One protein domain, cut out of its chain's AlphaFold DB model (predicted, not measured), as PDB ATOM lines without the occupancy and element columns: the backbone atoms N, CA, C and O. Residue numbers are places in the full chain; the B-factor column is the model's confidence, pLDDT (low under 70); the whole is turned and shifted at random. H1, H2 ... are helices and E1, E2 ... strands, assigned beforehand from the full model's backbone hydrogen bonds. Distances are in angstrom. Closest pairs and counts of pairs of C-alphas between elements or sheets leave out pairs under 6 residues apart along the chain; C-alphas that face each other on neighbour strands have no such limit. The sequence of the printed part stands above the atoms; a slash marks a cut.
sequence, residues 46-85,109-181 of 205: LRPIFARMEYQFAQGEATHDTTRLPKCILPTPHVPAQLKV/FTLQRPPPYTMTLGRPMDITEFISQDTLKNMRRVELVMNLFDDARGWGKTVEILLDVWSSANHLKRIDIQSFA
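What this domain is: This is residues 46 to 85 and 109 to 181 of the 205 residues of an uncharacterized protein of Hypocrea atroviridis (strain ATCC 20476 / IMI 206040) (UniProt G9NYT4). A small head of three side-by-side parallel strands, grazed by helix H3, has short H2 near one end of H3, while the longest helix, H1, reaches away from this head as an arm. The tip of this arm sticks out, with residues 65 to 70 standing free; past it residues 68 to 85, a stretch with no named element, fold back toward the head, and a second such stretch, residues 112 to 132, links E1 to H2. The printed part has 113 residues, with three named helices and three named strands in the order H1 E1 H2 E2 H3 E3; the sheet runs E1 E2 E3, and the class is mixed, helices and strands. It is only just compact, close to loose, with a radius of gyration of the C-alphas of 15.5 A, and spans 50 by 32 by 22 A.

How they stand to each other: Inner strand E2, residues 141 to 147, is parallel to edge strand E1, residues 109 to 111, at 11 degrees, with N 143 and O 109 2.8 A apart. On E2's other side, edge strand E3, residues 174 to 180, is parallel at 12 degrees, with N 146 and O 178 2.8 A apart. H3, residues 152 to 167, only grazes the sheet with residues 152 to 159; its closest C-alphas to E2 are those of Trp 155 and Met 146, 7.1 A. H2, residues 133 to 137, touches H3 at residues 162 to 166 alone, closest at the C-alphas of Lys 137 and Trp 166, 5.4 A. E1, H2, E2 and E2, H3, E3 are strand-helix-strand units, parallel neighbour strands joined through a helix, with right-handed crossovers. H1, residues 47 to 67, is not on the sheet and is apart from H2 and H3. In H1, H2 and H3 every O i to N i+4 pair is within hydrogen-bond range.

Where its parts are: H1 runs 30.5 A from C-alpha 47 at (-51.450, 36.771, 36.289). H3 measures 22.1 A, E2 and E3 19.6 A each; E3 ends at C-alpha 180, (-57.416, 22.118, 42.759).

The domain as a whole: The C-alphas of Thr 67 and Lys 173, 50.5 A, are farthest apart. Residues 86 to 108 are not printed, and C-alphas 85 and 109 are 15.2 A apart across the cut. The link E1 to H2 is long, with 21 residues. Mean pLDDT of the printed part is 84.2; residues 71 and 181 are under 70.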
ATOM      1  N   LEU A  46     -53.822  39.925  37.935       90.25
ATOM      2  CA  LEU A  46     -52.435  39.896  38.389       90.25
ATOM      3  C   LEU A  46     -51.591  38.826  37.680       90.25
ATOM      4  O   LEU A  46     -50.367  38.922  37.718       90.25
ATOM      5  N   ARG A  47     -52.189  37.842  36.990       89.12
ATOM      6  CA  ARG A  47     -51.450  36.771  36.289       89.12
ATOM      7  C   ARG A  47     -50.386  37.293  35.307       89.12
ATOM      8  O   ARG A  47     -49.238  36.866  35.440       89.12
ATOM      9  N   PRO A  48     -50.683  38.215  34.363       89.06
ATOM     10  CA  PRO A  48     -49.659  38.760  33.467       89.06
ATOM     11  C   PRO A  48     -48.603  39.596  34.205       89.06
ATOM     12  O   PRO A  48     -47.457  39.656  33.762       89.06
ATOM     13  N   ILE A  49     -48.960  40.218  35.333       89.25
ATOM     14  CA  ILE A  49     -48.025  40.987  36.162       89.25
ATOM     15  C   ILE A  49     -47.041  40.033  36.849       89.25
ATOM     16  O   ILE A  49     -45.834  40.236  36.746       89.25
ATOM     17  N   PHE A  50     -47.533  38.966  37.484       90.75
ATOM     18  CA  PHE A  50     -46.700  37.948  38.124       90.75
ATOM     19  C   PHE A  50     -45.795  37.238  37.115       90.75
ATOM     20  O   PHE A  50     -44.585  37.241  37.308       90.75
ATOM     21  N   ALA A  51     -46.330  36.762  35.985       89.00
ATOM     22  CA  ALA A  51     -45.536  36.104  34.942       89.00
ATOM     23  C   ALA A  51     -44.424  37.008  34.371       89.00
ATOM     24  O   ALA A  51     -43.310  36.555  34.104       89.00
ATOM     25  N   ARG A  52     -44.690  38.315  34.219       88.38
ATOM     26  CA  ARG A  52     -43.670  39.287  33.796       88.38
ATOM     27  C   ARG A  52     -42.586  39.488  34.856       88.38
ATOM     28  O   ARG A  52     -41.418  39.609  34.494       88.38
ATOM     29  N   MET A  53     -42.957  39.519  36.134       87.31
ATOM     30  CA  MET A  53     -42.010  39.632  37.247       87.31
ATOM     31  C   MET A  53     -41.151  38.363  37.375       87.31
ATOM     32  O   MET A  53     -39.932  38.480  37.440       87.31
ATOM     33  N   GLU A  54     -41.752  37.168  37.311       87.44
ATOM     34  CA  GLU A  54     -41.060  35.863  37.270       87.44
ATOM     35  C   GLU A  54     -39.977  35.848  36.177       87.44
ATOM     36  O   GLU A  54     -38.815  35.541  36.446       87.44
ATOM     37  N   TYR A  55     -40.332  36.271  34.958       86.81
ATOM     38  CA  TYR A  55     -39.400  36.374  33.834       86.81
ATOM     39  C   TYR A  55     -38.254  37.367  34.093       86.81
ATOM     40  O   TYR A  55     -37.093  37.059  33.823       86.81
ATOM     41  N   GLN A  56     -38.556  38.551  34.638       84.19
ATOM     42  CA  GLN A  56     -37.543  39.563  34.964       84.19
ATOM     43  C   GLN A  56     -36.576  39.089  36.060       84.19
ATOM     44  O   GLN A  56     -35.376  39.346  35.961       84.19
ATOM     45  N   PHE A  57     -37.068  38.366  37.069       82.56
ATOM     46  CA  PHE A  57     -36.223  37.779  38.108       82.56
ATOM     47  C   PHE A  57     -35.329  36.672  37.549       82.56
ATOM     48  O   PHE A  57     -34.118  36.736  37.746       82.56
ATOM     49  N   ALA A  58     -35.874  35.743  36.757       83.12
ATOM     50  CA  ALA A  58     -35.092  34.679  36.126       83.12
ATOM     51  C   ALA A  58     -33.970  35.223  35.213       83.12
ATOM     52  O   ALA A  58     -32.853  34.705  35.223       83.12
ATOM     53  N   GLN A  59     -34.225  36.304  34.461       82.56
ATOM     54  CA  GLN A  59     -33.189  36.981  33.666       82.56
ATOM     55  C   GLN A  59     -32.099  37.637  34.531       82.56
ATOM     56  O   GLN A  59     -30.910  37.547  34.206       82.56
ATOM     57  N   GLY A  60     -32.491  38.298  35.624       76.94
ATOM     58  CA  GLY A  60     -31.554  38.912  36.568       76.94
ATOM     59  C   GLY A  60     -30.663  37.876  37.258       76.94
ATOM     60  O   GLY A  60     -29.448  38.056  37.322       76.94
ATOM     61  N   GLU A  61     -31.255  36.765  37.699       76.69
ATOM     62  CA  GLU A  61     -30.563  35.636  38.328       76.69
ATOM     63  C   GLU A  61     -29.572  34.973  37.359       76.69
ATOM     64  O   GLU A  61     -28.394  34.860  37.689       76.69
ATOM     65  N   ALA A  62     -29.977  34.664  36.120       77.25
ATOM     66  CA  ALA A  62     -29.073  34.088  35.116       77.25
ATOM     67  C   ALA A  62     -27.857  34.992  34.806       77.25
ATOM     68  O   ALA A  62     -26.731  34.514  34.628       77.25
ATOM     69  N   THR A  63     -28.059  36.312  34.777       76.31
ATOM     70  CA  THR A  63     -26.983  37.301  34.576       76.31
ATOM     71  C   THR A  63     -26.029  37.361  35.779       76.31
ATOM     72  O   THR A  63     -24.810  37.494  35.623       76.31
ATOM     73  N   HIS A  64     -26.570  37.235  36.991       71.50
ATOM     74  CA  HIS A  64     -25.820  37.247  38.248       71.50
ATOM     75  C   HIS A  64     -24.993  35.969  38.452       71.50
ATOM     76  O   HIS A  64     -23.801  36.062  38.747       71.50
ATOM     77  N   ASP A  65     -25.561  34.795  38.160       73.56
ATOM     78  CA  ASP A  65     -24.844  33.513  38.180       73.56
ATOM     79  C   ASP A  65     -23.678  33.504  37.175       73.56
ATOM     80  O   ASP A  65     -22.572  33.055  37.491       73.56
ATOM     81  N   THR A  66     -23.888  34.082  35.986       75.75
ATOM     82  CA  THR A  66     -22.847  34.231  34.951       75.75
ATOM     83  C   THR A  66     -21.687  35.111  35.431       75.75
ATOM     84  O   THR A  66     -20.527  34.844  35.118       75.75
ATOM     85  N   THR A  67     -21.979  36.148  36.223       77.88
ATOM     86  CA  THR A  67     -20.982  37.089  36.760       77.88
ATOM     87  C   THR A  67     -20.415  36.682  38.126       77.88
ATOM     88  O   THR A  67     -19.470  37.314  38.598       77.88
ATOM     89  N   ARG A  68     -20.932  35.605  38.743       77.25
ATOM     90  CA  ARG A  68     -20.519  35.054  40.053       77.25
ATOM     91  C   ARG A  68     -20.464  36.090  41.181       77.25
ATOM     92  O   ARG A  68     -19.639  35.993  42.093       77.25
ATOM     93  N   LEU A  69     -21.324  37.100  41.116       76.25
ATOM     94  CA  LEU A  69     -21.357  38.163  42.112       76.25
ATOM     95  C   LEU A  69     -21.953  37.654  43.443       76.25
ATOM     96  O   LEU A  69     -22.732  36.701  43.466       76.25
ATOM     97  N   PRO A  70     -21.640  38.283  44.587       73.19
ATOM     98  CA  PRO A  70     -22.359  38.036  45.833       73.19
ATOM     99  C   PRO A  70     -23.858  38.357  45.713       73.19
ATOM    100  O   PRO A  70     -24.244  39.383  45.147       73.19
ATOM    101  N   LYS A  71     -24.723  37.511  46.292       69.19
ATOM    102  CA  LYS A  71     -26.193  37.684  46.241       69.19
ATOM    103  C   LYS A  71     -26.691  38.976  46.899       69.19
ATOM    104  O   LYS A  71     -27.740  39.474  46.519       69.19
ATOM    105  N   CYS A  72     -25.923  39.561  47.820       70.38
ATOM    106  CA  CYS A  72     -26.224  40.858  48.440       70.38
ATOM    107  C   CYS A  72     -26.097  42.068  47.492       70.38
ATOM    108  O   CYS A  72     -26.492  43.164  47.876       70.38
ATOM    109  N   ILE A  73     -25.556  41.889  46.280       74.50
ATOM    110  CA  ILE A  73     -25.491  42.935  45.242       74.50
ATOM    111  C   ILE A  73     -26.787  42.983  44.411       74.50
ATOM    112  O   ILE A  73     -27.058  43.979  43.740       74.50
ATOM    113  N   LEU A  74     -27.613  41.930  44.452       71.31
ATOM    114  CA  LEU A  74     -28.890  41.920  43.741       71.31
ATOM    115  C   LEU A  74     -29.842  42.981  44.327       71.31
ATOM    116  O   LEU A  74     -29.979  43.064  45.550       71.31
ATOM    117  N   PRO A  75     -30.527  43.773  43.484       71.81
ATOM    118  CA  PRO A  75     -31.437  44.806  43.957       71.81
ATOM    119  C   PRO A  75     -32.645  44.199  44.678       71.81
ATOM    120  O   PRO A  75     -33.174  43.157  44.278       71.81
ATOM    121  N   THR A  76     -33.126  44.891  45.713       75.62
ATOM    122  CA  THR A  76     -34.378  44.547  46.398       75.62
ATOM    123  C   THR A  76     -35.524  44.498  45.381       75.62
ATOM    124  O   THR A  76     -35.724  45.474  44.651       75.62
ATOM    125  N   PRO A  77     -36.294  43.399  45.305       75.00
ATOM    126  CA  PRO A  77     -37.344  43.265  44.311       75.00
ATOM    127  C   PRO A  77     -38.521  44.163  44.695       75.00
ATOM    128  O   PRO A  77     -39.129  44.007  45.752       75.00
ATOM    129  N   HIS A  78     -38.855  45.098  43.815       80.00
ATOM    130  CA  HIS A  78     -39.992  46.000  43.956       80.00
ATOM    131  C   HIS A  78     -40.789  45.985  42.651       80.00
ATOM    132  O   HIS A  78     -40.209  46.005  41.566       80.00
ATOM    133  N   VAL A  79     -42.119  45.976  42.744       81.25
ATOM    134  CA  VAL A  79     -43.016  45.978  41.576       81.25
ATOM    135  C   VAL A  79     -42.851  47.299  40.806       81.25
ATOM    136  O   VAL A  79     -43.167  48.352  41.366       81.25
ATOM    137  N   PRO A  80     -42.358  47.304  39.549       80.81
ATOM    138  CA  PRO A  80     -42.116  48.537  38.802       80.81
ATOM    139  C   PRO A  80     -43.365  49.420  38.727       80.81
ATOM    140  O   PRO A  80     -44.479  48.918  38.571       80.81
ATOM    141  N   ALA A  81     -43.192  50.743  38.804       79.56
ATOM    142  CA  ALA A  81     -44.312  51.692  38.815       79.56
ATOM    143  C   ALA A  81     -45.230  51.546  37.584       79.56
ATOM    144  O   ALA A  81     -46.434  51.746  37.684       79.56
ATOM    145  N   GLN A  82     -44.679  51.106  36.450       78.69
ATOM    146  CA  GLN A  82     -45.402  50.829  35.206       78.69
ATOM    147  C   GLN A  82     -46.371  49.635  35.307       78.69
ATOM    148  O   GLN A  82     -47.238  49.492  34.450       78.69
ATOM    149  N   LEU A  83     -46.225  48.768  36.318       77.12
ATOM    150  CA  LEU A  83     -47.143  47.658  36.602       77.12
ATOM    151  C   LEU A  83     -48.202  48.027  37.659       77.12
ATOM    152  O   LEU A  83     -49.215  47.339  37.769       77.12
ATOM    153  N   LYS A  84     -48.006  49.118  38.419       80.88
ATOM    154  CA  LYS A  84     -48.969  49.619  39.414       80.88
ATOM    155  C   LYS A  84     -50.025  50.495  38.717       80.88
ATOM    156  O   LYS A  84     -49.925  51.719  38.686       80.88
ATOM    157  N   VAL A  85     -51.039  49.862  38.123       80.75
ATOM    158  CA  VAL A  85     -52.094  50.546  37.349       80.75
ATOM    159  C   VAL A  85     -53.166  51.150  38.263       80.75
ATOM    160  O   VAL A  85     -53.807  50.443  39.035       80.75
ATOM    161  N   PHE A 109     -62.980  40.353  43.482       92.00
ATOM    162  CA  PHE A 109     -61.551  40.236  43.206       92.00
ATOM    163  C   PHE A 109     -61.185  38.755  43.100       92.00
ATOM    164  O   PHE A 109     -61.378  38.019  44.067       92.00
ATOM    165  N   THR A 110     -60.651  38.327  41.956       92.19
ATOM    166  CA  THR A 110     -60.232  36.937  41.733       92.19
ATOM    167  C   THR A 110     -58.707  36.849  41.719       92.19
ATOM    168  O   THR A 110     -58.048  37.515  40.921       92.19
ATOM    169  N   LEU A 111     -58.140  35.997  42.574       92.12
ATOM    170  CA  LEU A 111     -56.707  35.711  42.635       92.12
ATOM    171  C   LEU A 111     -56.467  34.246  42.253       92.12
ATOM    172  O   LEU A 111     -56.951  33.347  42.934       92.12
ATOM    173  N   GLN A 112     -55.728  34.011  41.163       89.81
ATOM    174  CA  GLN A 112     -55.517  32.671  40.578       89.81
ATOM    175  C   GLN A 112     -54.086  32.124  40.734       89.81
ATOM    176  O   GLN A 112     -53.785  31.010  40.316       89.81
ATOM    177  N   ARG A 113     -53.177  32.928  41.289       89.12
ATOM    178  CA  ARG A 113     -51.766  32.601  41.532       89.12
ATOM    179  C   ARG A 113     -51.288  33.445  42.723       89.12
ATOM    180  O   ARG A 113     -51.777  34.571  42.851       89.12
ATOM    181  N   PRO A 114     -50.383  32.964  43.592       90.50
ATOM    182  CA  PRO A 114     -49.794  33.812  44.621       90.50
ATOM    183  C   PRO A 114     -48.747  34.759  44.000       90.50
ATOM    184  O   PRO A 114     -48.320  34.547  42.865       90.50
ATOM    185  N   PRO A 115     -48.304  35.811  44.709       91.25
ATOM    186  CA  PRO A 115     -47.192  36.634  44.255       91.25
ATOM    187  C   PRO A 115     -45.913  35.806  44.060       91.25
ATOM    188  O   PRO A 115     -45.674  34.855  44.812       91.25
ATOM    189  N   PRO A 116     -45.056  36.183  43.099       88.88
ATOM    190  CA  PRO A 116     -43.918  35.372  42.696       88.88
ATOM    191  C   PRO A 116     -42.852  35.247  43.787       88.88
ATOM    192  O   PRO A 116     -42.647  36.147  44.612       88.88
ATOM    193  N   TYR A 117     -42.134  34.124  43.762       85.44
ATOM    194  CA  TYR A 117     -40.930  33.922  44.561       85.44
ATOM    195  C   TYR A 117     -39.761  34.765  44.039       85.44
ATOM    196  O   TYR A 117     -39.640  35.011  42.842       85.44
ATOM    197  N   THR A 118     -38.884  35.196  44.951       80.00
ATOM    198  CA  THR A 118     -37.651  35.925  44.620       80.00
ATOM    199  C   THR A 118     -36.475  35.351  45.406       80.00
ATOM    200  O   THR A 118     -36.549  35.239  46.634       80.00
ATOM    201  N   MET A 119     -35.367  35.009  44.731       75.06
ATOM    202  CA  MET A 119     -34.154  34.533  45.418       75.06
ATOM    203  C   MET A 119     -33.574  35.578  46.375       75.06
ATOM    204  O   MET A 119     -32.983  35.223  47.391       75.06
ATOM    205  N   THR A 120     -33.767  36.861  46.068       75.56
ATOM    206  CA  THR A 120     -33.261  38.006  46.833       75.56
ATOM    207  C   THR A 120     -33.906  38.161  48.208       75.56
ATOM    208  O   THR A 120     -33.203  38.469  49.165       75.56
ATOM    209  N   LEU A 121     -35.217  37.917  48.339       75.94
ATOM    210  CA  LEU A 121     -35.902  37.936  49.639       75.94
ATOM    211  C   LEU A 121     -35.944  36.558  50.323       75.94
ATOM    212  O   LEU A 121     -36.354  36.471  51.480       75.94
ATOM    213  N   GLY A 122     -35.612  35.473  49.613       79.44
ATOM    214  CA  GLY A 122     -35.760  34.099  50.111       79.44
ATOM    215  C   GLY A 122     -37.217  33.683  50.384       79.44
ATOM    216  O   GLY A 122     -37.475  32.701  51.086       79.44
ATOM    217  N   ARG A 123     -38.188  34.461  49.885       82.81
ATOM    218  CA  ARG A 123     -39.627  34.309  50.149       82.81
ATOM    219  C   ARG A 123     -40.469  34.835  48.970       82.81
ATOM    220  O   ARG A 123     -39.981  35.680  48.216       82.81
ATOM    221  N   PRO A 124     -41.733  34.392  48.833       85.06
ATOM    222  CA  PRO A 124     -42.715  35.027  47.951       85.06
ATOM    223  C   PRO A 124     -42.850  36.519  48.257       85.06
ATOM    224  O   PRO A 124     -42.780  36.904  49.429       85.06
ATOM    225  N   MET A 125     -43.056  37.353  47.238       89.00
ATOM    226  CA  MET A 125     -43.370  38.770  47.443       89.00
ATOM    227  C   MET A 125     -44.672  38.941  48.241       89.00
ATOM    228  O   MET A 125     -45.519  38.051  48.293       89.00
ATOM    229  N   ASP A 126     -44.833  40.086  48.896       90.00
ATOM    230  CA  ASP A 126     -46.043  40.390  49.660       90.00
ATOM    231  C   ASP A 126     -47.135  40.906  48.700       90.00
ATOM    232  O   ASP A 126     -46.869  41.767  47.863       90.00
ATOM    233  N   ILE A 127     -48.374  40.398  48.788       90.19
ATOM    234  CA  ILE A 127     -49.478  40.799  47.878       90.19
ATOM    235  C   ILE A 127     -49.767  42.312  47.937       90.19
ATOM    236  O   ILE A 127     -50.197  42.915  46.950       90.19
ATOM    237  N   THR A 128     -49.439  42.938  49.069       90.25
ATOM    238  CA  THR A 128     -49.515  44.383  49.317       90.25
ATOM    239  C   THR A 128     -48.591  45.225  48.431       90.25
ATOM    240  O   THR A 128     -48.838  46.419  48.271       90.25
ATOM    241  N   GLU A 129     -47.560  44.632  47.817       88.94
ATOM    242  CA  GLU A 129     -46.720  45.312  46.818       88.94
ATOM    243  C   GLU A 129     -47.441  45.535  45.483       88.94
ATOM    244  O   GLU A 129     -47.115  46.472  44.749       88.94
ATOM    245  N   PHE A 130     -48.425  44.688  45.170       89.31
ATOM    246  CA  PHE A 130     -49.174  44.701  43.912       89.31
ATOM    247  C   PHE A 130     -50.505  45.440  44.048       89.31
ATOM    248  O   PHE A 130     -50.871  46.216  43.167       89.31
ATOM    249  N   ILE A 131     -51.216  45.230  45.159       89.50
ATOM    250  CA  ILE A 131     -52.480  45.903  45.476       89.50
ATOM    251  C   ILE A 131     -52.335  46.588  46.832       89.50
ATOM    252  O   ILE A 131     -51.994  45.942  47.818       89.50
ATOM    253  N   SER A 132     -52.634  47.889  46.906       89.06
ATOM    254  CA  SER A 132     -52.503  48.635  48.160       89.06
ATOM    255  C   SER A 132     -53.362  48.039  49.280       89.06
ATOM    256  O   SER A 132     -54.490  47.588  49.051       89.06
ATOM    257  N   GLN A 133     -52.843  48.091  50.510       90.25
ATOM    258  CA  GLN A 133     -53.511  47.533  51.687       90.25
ATOM    259  C   GLN A 133     -54.940  48.090  51.839       90.25
ATOM    260  O   GLN A 133     -55.871  47.327  52.074       90.25
ATOM    261  N   ASP A 134     -55.145  49.390  51.604       88.38
ATOM    262  CA  ASP A 134     -56.467  50.029  51.649       88.38
ATOM    263  C   ASP A 134     -57.450  49.471  50.612       88.38
ATOM    264  O   ASP A 134     -58.645  49.357  50.888       88.38
ATOM    265  N   THR A 135     -56.967  49.099  49.424       88.62
ATOM    266  CA  THR A 135     -57.806  48.483  48.389       88.62
ATOM    267  C   THR A 135     -58.239  47.087  48.828       88.62
ATOM    268  O   THR A 135     -59.428  46.778  48.756       88.62
ATOM    269  N   LEU A 136     -57.311  46.282  49.360       90.25
ATOM    270  CA  LEU A 136     -57.590  44.942  49.893       90.25
ATOM    271  C   LEU A 136     -58.571  44.986  51.082       90.25
ATOM    272  O   LEU A 136     -59.537  44.226  51.096       90.25
ATOM    273  N   LYS A 137     -58.390  45.921  52.030       91.06
ATOM    274  CA  LYS A 137     -59.284  46.138  53.193       91.06
ATOM    275  C   LYS A 137     -60.724  46.483  52.815       91.06
ATOM    276  O   LYS A 137     -61.633  46.266  53.609       91.06
ATOM    277  N   ASN A 138     -60.944  47.070  51.639       88.88
ATOM    278  CA  ASN A 138     -62.260  47.537  51.200       88.88
ATOM    279  C   ASN A 138     -63.022  46.536  50.311       88.88
ATOM    280  O   ASN A 138     -64.185  46.794  49.985       88.88
ATOM    281  N   MET A 139     -62.408  45.409  49.939       90.19
ATOM    282  CA  MET A 139     -63.060  44.338  49.177       90.19
ATOM    283  C   MET A 139     -64.173  43.670  49.997       90.19
ATOM    284  O   MET A 139     -64.001  43.384  51.180       90.19
ATOM    285  N   ARG A 140     -65.320  43.381  49.366       91.44
ATOM    286  CA  ARG A 140     -66.423  42.630  50.006       91.44
ATOM    287  C   ARG A 140     -66.533  41.185  49.533       91.44
ATOM    288  O   ARG A 140     -67.107  40.371  50.254       91.44
ATOM    289  N   ARG A 141     -66.047  40.886  48.327       91.12
ATOM    290  CA  ARG A 141     -66.122  39.572  47.681       91.12
ATOM    291  C   ARG A 141     -64.766  39.233  47.083       91.12
ATOM    292  O   ARG A 141     -64.265  39.994  46.257       91.12
ATOM    293  N   VAL A 142     -64.196  38.115  47.508       91.25
ATOM    294  CA  VAL A 142     -62.887  37.649  47.042       91.25
ATOM    295  C   VAL A 142     -62.979  36.176  46.679       91.25
ATOM    296  O   VAL A 142     -63.538  35.385  47.433       91.25
ATOM    297  N   GLU A 143     -62.429  35.822  45.529       93.62
ATOM    298  CA  GLU A 143     -62.356  34.461  45.019       93.62
ATOM    299  C   GLU A 143     -60.883  34.048  44.937       93.62
ATOM    300  O   GLU A 143     -60.089  34.658  44.220       93.62
ATOM    301  N   LEU A 144     -60.507  33.030  45.709       91.62
ATOM    302  CA  LEU A 144     -59.156  32.477  45.735       91.62
ATOM    303  C   LEU A 144     -59.158  31.141  44.993       91.62
ATOM    304  O   LEU A 144     -59.679  30.140  45.488       91.62
ATOM    305  N   VAL A 145     -58.569  31.140  43.801       90.62
ATOM    306  CA  VAL A 145     -58.437  29.969  42.932       90.62
ATOM    307  C   VAL A 145     -57.025  29.413  43.117       90.62
ATOM    308  O   VAL A 145     -56.073  29.842  42.469       90.62
ATOM    309  N   MET A 146     -56.882  28.505  44.079       86.44
ATOM    310  CA  MET A 146     -55.603  28.016  44.583       86.44
ATOM    311  C   MET A 146     -55.180  26.702  43.918       86.44
ATOM    312  O   MET A 146     -55.743  25.638  44.179       86.44
ATOM    313  N   ASN A 147     -54.117  26.747  43.116       84.25
ATOM    314  CA  ASN A 147     -53.347  25.549  42.785       84.25
ATOM    315  C   ASN A 147     -52.320  25.291  43.900       84.25
ATOM    316  O   ASN A 147     -51.375  26.064  44.061       84.25
ATOM    317  N   LEU A 148     -52.531  24.228  44.680       79.50
ATOM    318  CA  LEU A 148     -51.730  23.921  45.867       79.50
ATOM    319  C   LEU A 148     -50.541  22.976  45.607       79.50
ATOM    320  O   LEU A 148     -49.775  22.756  46.537       79.50
ATOM    321  N   PHE A 149     -50.343  22.437  44.397       76.12
ATOM    322  CA  PHE A 149     -49.170  21.584  44.114       76.12
ATOM    323  C   PHE A 149     -47.918  22.416  43.906       76.12
ATOM    324  O   PHE A 149     -46.904  22.183  44.557       76.12
ATOM    325  N   ASP A 150     -48.018  23.391  43.006       72.94
ATOM    326  CA  ASP A 150     -46.850  24.122  42.530       72.94
ATOM    327  C   ASP A 150     -46.383  25.156  43.571       72.94
ATOM    328  O   ASP A 150     -45.191  25.270  43.843       72.94
ATOM    329  N   ASP A 151     -47.325  25.851  44.228       78.44
ATOM    330  CA  ASP A 151     -47.039  27.024  45.070       78.44
ATOM    331  C   ASP A 151     -47.723  27.007  46.456       78.44
ATOM    332  O   ASP A 151     -48.119  28.055  46.976       78.44
ATOM    333  N   ALA A 152     -47.841  25.849  47.123       84.44
ATOM    334  CA  ALA A 152     -48.415  25.756  48.482       84.44
ATOM    335  C   ALA A 152     -47.849  26.806  49.465       84.44
ATOM    336  O   ALA A 152     -48.585  27.427  50.234       84.44
ATOM    337  N   ARG A 153     -46.528  27.041  49.416       84.25
ATOM    338  CA  ARG A 153     -45.830  28.010  50.278       84.25
ATOM    339  C   ARG A 153     -46.132  29.464  49.901       84.25
ATOM    340  O   ARG A 153     -46.215  30.315  50.786       84.25
ATOM    341  N   GLY A 154     -46.309  29.738  48.606       86.69
ATOM    342  CA  GLY A 154     -46.761  31.032  48.091       86.69
ATOM    343  C   GLY A 154     -48.176  31.344  48.559       86.69
ATOM    344  O   GLY A 154     -48.423  32.408  49.129       86.69
ATOM    345  N   TRP A 155     -49.087  30.381  48.406       90.62
ATOM    346  CA  TRP A 155     -50.469  30.497  48.861       90.62
ATOM    347  C   TRP A 155     -50.592  30.672  50.369       90.62
ATOM    348  O   TRP A 155     -51.278  31.597  50.789       90.62
ATOM    349  N   GLY A 156     -49.894  29.865  51.176       88.88
ATOM    350  CA  GLY A 156     -49.935  29.978  52.638       88.88
ATOM    351  C   GLY A 156     -49.614  31.395  53.121       88.88
ATOM    352  O   GLY A 156     -50.425  32.010  53.809       88.88
ATOM    353  N   LYS A 157     -48.493  31.958  52.653       89.81
ATOM    354  CA  LYS A 157     -48.092  33.336  52.974       89.81
ATOM    355  C   LYS A 157     -49.076  34.384  52.432       89.81
ATOM    356  O   LYS A 157     -49.352  35.385  53.087       89.81
ATOM    357  N   THR A 158     -49.614  34.171  51.230       91.56
ATOM    358  CA  THR A 158     -50.586  35.092  50.616       91.56
ATOM    359  C   THR A 158     -51.879  35.147  51.424       91.56
ATOM    360  O   THR A 158     -52.377  36.232  51.707       91.56
ATOM    361  N   VAL A 159     -52.404  33.987  51.823       91.44
ATOM    362  CA  VAL A 159     -53.614  33.868  52.642       91.44
ATOM    363  C   VAL A 159     -53.385  34.456  54.034       91.44
ATOM    364  O   VAL A 159     -54.240  35.194  54.506       91.44
ATOM    365  N   GLU A 160     -52.229  34.211  54.656       91.88
ATOM    366  CA  GLU A 160     -51.842  34.814  55.941       91.88
ATOM    367  C   GLU A 160     -51.887  36.352  55.890       91.88
ATOM    368  O   GLU A 160     -52.579  36.972  56.699       91.88
ATOM    369  N   ILE A 161     -51.251  36.971  54.886       91.12
ATOM    370  CA  ILE A 161     -51.275  38.433  54.699       91.12
ATOM    371  C   ILE A 161     -52.697  38.938  54.428       91.12
ATOM    372  O   ILE A 161     -53.099  39.962  54.972       91.12
ATOM    373  N   LEU A 162     -53.477  38.250  53.589       91.62
ATOM    374  CA  LEU A 162     -54.851  38.665  53.295       91.62
ATOM    375  C   LEU A 162     -55.750  38.591  54.540       91.62
ATOM    376  O   LEU A 162     -56.532  39.511  54.773       91.62
ATOM    377  N   LEU A 163     -55.608  37.550  55.366       90.19
ATOM    378  CA  LEU A 163     -56.337  37.408  56.627       90.19
ATOM    379  C   LEU A 163     -55.950  38.495  57.639       90.19
ATOM    380  O   LEU A 163     -56.850  39.088  58.228       90.19
ATOM    381  N   ASP A 164     -54.661  38.809  57.797       91.44
ATOM    382  CA  ASP A 164     -54.202  39.932  58.629       91.44
ATOM    383  C   ASP A 164     -54.817  41.260  58.153       91.44
ATOM    384  O   ASP A 164     -55.493  41.968  58.908       91.44
ATOM    385  N   VAL A 165     -54.701  41.545  56.853       90.44
ATOM    386  CA  VAL A 165     -55.254  42.749  56.227       90.44
ATOM    387  C   VAL A 165     -56.766  42.862  56.448       90.44
ATOM    388  O   VAL A 165     -57.237  43.931  56.845       90.44
ATOM    389  N   TRP A 166     -57.536  41.789  56.242       89.31
ATOM    390  CA  TRP A 166     -58.989  41.794  56.444       89.31
ATOM    391  C   TRP A 166     -59.401  41.788  57.920       89.31
ATOM    392  O   TRP A 166     -60.438  42.363  58.246       89.31
ATOM    393  N   SER A 167     -58.586  41.243  58.830       86.56
ATOM    394  CA  SER A 167     -58.840  41.329  60.276       86.56
ATOM    395  C   SER A 167     -58.891  42.784  60.761       86.56
ATOM    396  O   SER A 167     -59.714  43.132  61.607       86.56
ATOM    397  N   SER A 168     -58.091  43.665  60.143       84.25
ATOM    398  CA  SER A 168     -58.069  45.098  60.458       84.25
ATOM    399  C   SER A 168     -59.314  45.870  59.994       84.25
ATOM    400  O   SER A 168     -59.540  46.990  60.454       84.25
ATOM    401  N   ALA A 169     -60.127  45.311  59.086       74.50
ATOM    402  CA  ALA A 169     -61.310  45.973  58.536       74.50
ATOM    403  C   ALA A 169     -62.393  44.968  58.096       74.50
ATOM    404  O   ALA A 169     -62.327  44.386  57.013       74.50
ATOM    405  N   ASN A 170     -63.464  44.850  58.891       71.00
ATOM    406  CA  ASN A 170     -64.609  43.948  58.670       71.00
ATOM    407  C   ASN A 170     -65.541  44.364  57.498       71.00
ATOM    408  O   ASN A 170     -66.765  44.420  57.635       71.00
ATOM    409  N   HIS A 171     -64.988  44.695  56.329       84.12
ATOM    410  CA  HIS A 171     -65.756  44.947  55.104       84.12
ATOM    411  C   HIS A 171     -65.992  43.688  54.265       84.12
ATOM    412  O   HIS A 171     -66.952  43.654  53.489       84.12
ATOM    413  N   LEU A 172     -65.165  42.660  54.441       87.75
ATOM    414  CA  LEU A 172     -65.274  41.394  53.732       87.75
ATOM    415  C   LEU A 172     -66.580  40.673  54.098       87.75
ATOM    416  O   LEU A 172     -66.882  40.466  55.270       87.75
ATOM    417  N   LYS A 173     -67.376  40.307  53.086       89.38
ATOM    418  CA  LYS A 173     -68.678  39.635  53.254       89.38
ATOM    419  C   LYS A 173     -68.683  38.192  52.765       89.38
ATOM    420  O   LYS A 173     -69.528  37.419  53.203       89.38
ATOM    421  N   ARG A 174     -67.804  37.847  51.821       88.50
ATOM    422  CA  ARG A 174     -67.707  36.509  51.231       88.50
ATOM    423  C   ARG A 174     -66.289  36.259  50.723       88.50
ATOM    424  O   ARG A 174     -65.762  37.081  49.972       88.50
ATOM    425  N   ILE A 175     -65.725  35.121  51.114       88.75
ATOM    426  CA  ILE A 175     -64.565  34.512  50.463       88.75
ATOM    427  C   ILE A 175     -65.053  33.202  49.846       88.75
ATOM    428  O   ILE A 175     -65.635  32.375  50.552       88.75
ATOM    429  N   ASP A 176     -64.805  33.017  48.557       89.75
ATOM    430  CA  ASP A 176     -64.949  31.734  47.877       89.75
ATOM    431  C   ASP A 176     -63.552  31.147  47.654       89.75
ATOM    432  O   ASP A 176     -62.656  31.839  47.170       89.75
ATOM    433  N   ILE A 177     -63.347  29.885  48.039       87.81
ATOM    434  CA  ILE A 177     -62.061  29.195  47.899       87.81
ATOM    435  C   ILE A 177     -62.257  27.964  47.019       87.81
ATOM    436  O   ILE A 177     -62.995  27.044  47.373       87.81
ATOM    437  N   GLN A 178     -61.557  27.942  45.889       87.12
ATOM    438  CA  GLN A 178     -61.469  26.798  44.990       87.12
ATOM    439  C   GLN A 178     -60.031  26.290  45.031       87.12
ATOM    440  O   GLN A 178     -59.121  26.987  44.596       87.12
ATOM    441  N   SER A 179     -59.813  25.097  45.578       79.88
ATOM    442  CA  SER A 179     -58.500  24.448  45.591       79.88
ATOM    443  C   SER A 179     -58.489  23.271  44.624       79.88
ATOM    444  O   SER A 179     -59.306  22.359  44.772       79.88
ATOM    445  N   PHE A 180     -57.557  23.252  43.674       74.31
ATOM    446  CA  PHE A 180     -57.416  22.118  42.759       74.31
ATOM    447  C   PHE A 180     -56.471  21.060  43.329       74.31
ATOM    448  O   PHE A 180     -55.358  21.380  43.742       74.31
ATOM    449  N   ALA A 181     -56.937  19.808  43.320       56.31
ATOM    450  CA  ALA A 181     -56.244  18.592  43.743       56.31
ATOM    451  C   ALA A 181     -55.958  17.703  42.507       56.31
ATOM    452  O   ALA A 181     -56.746  16.817  42.189       56.31
TER     453      ALA A 181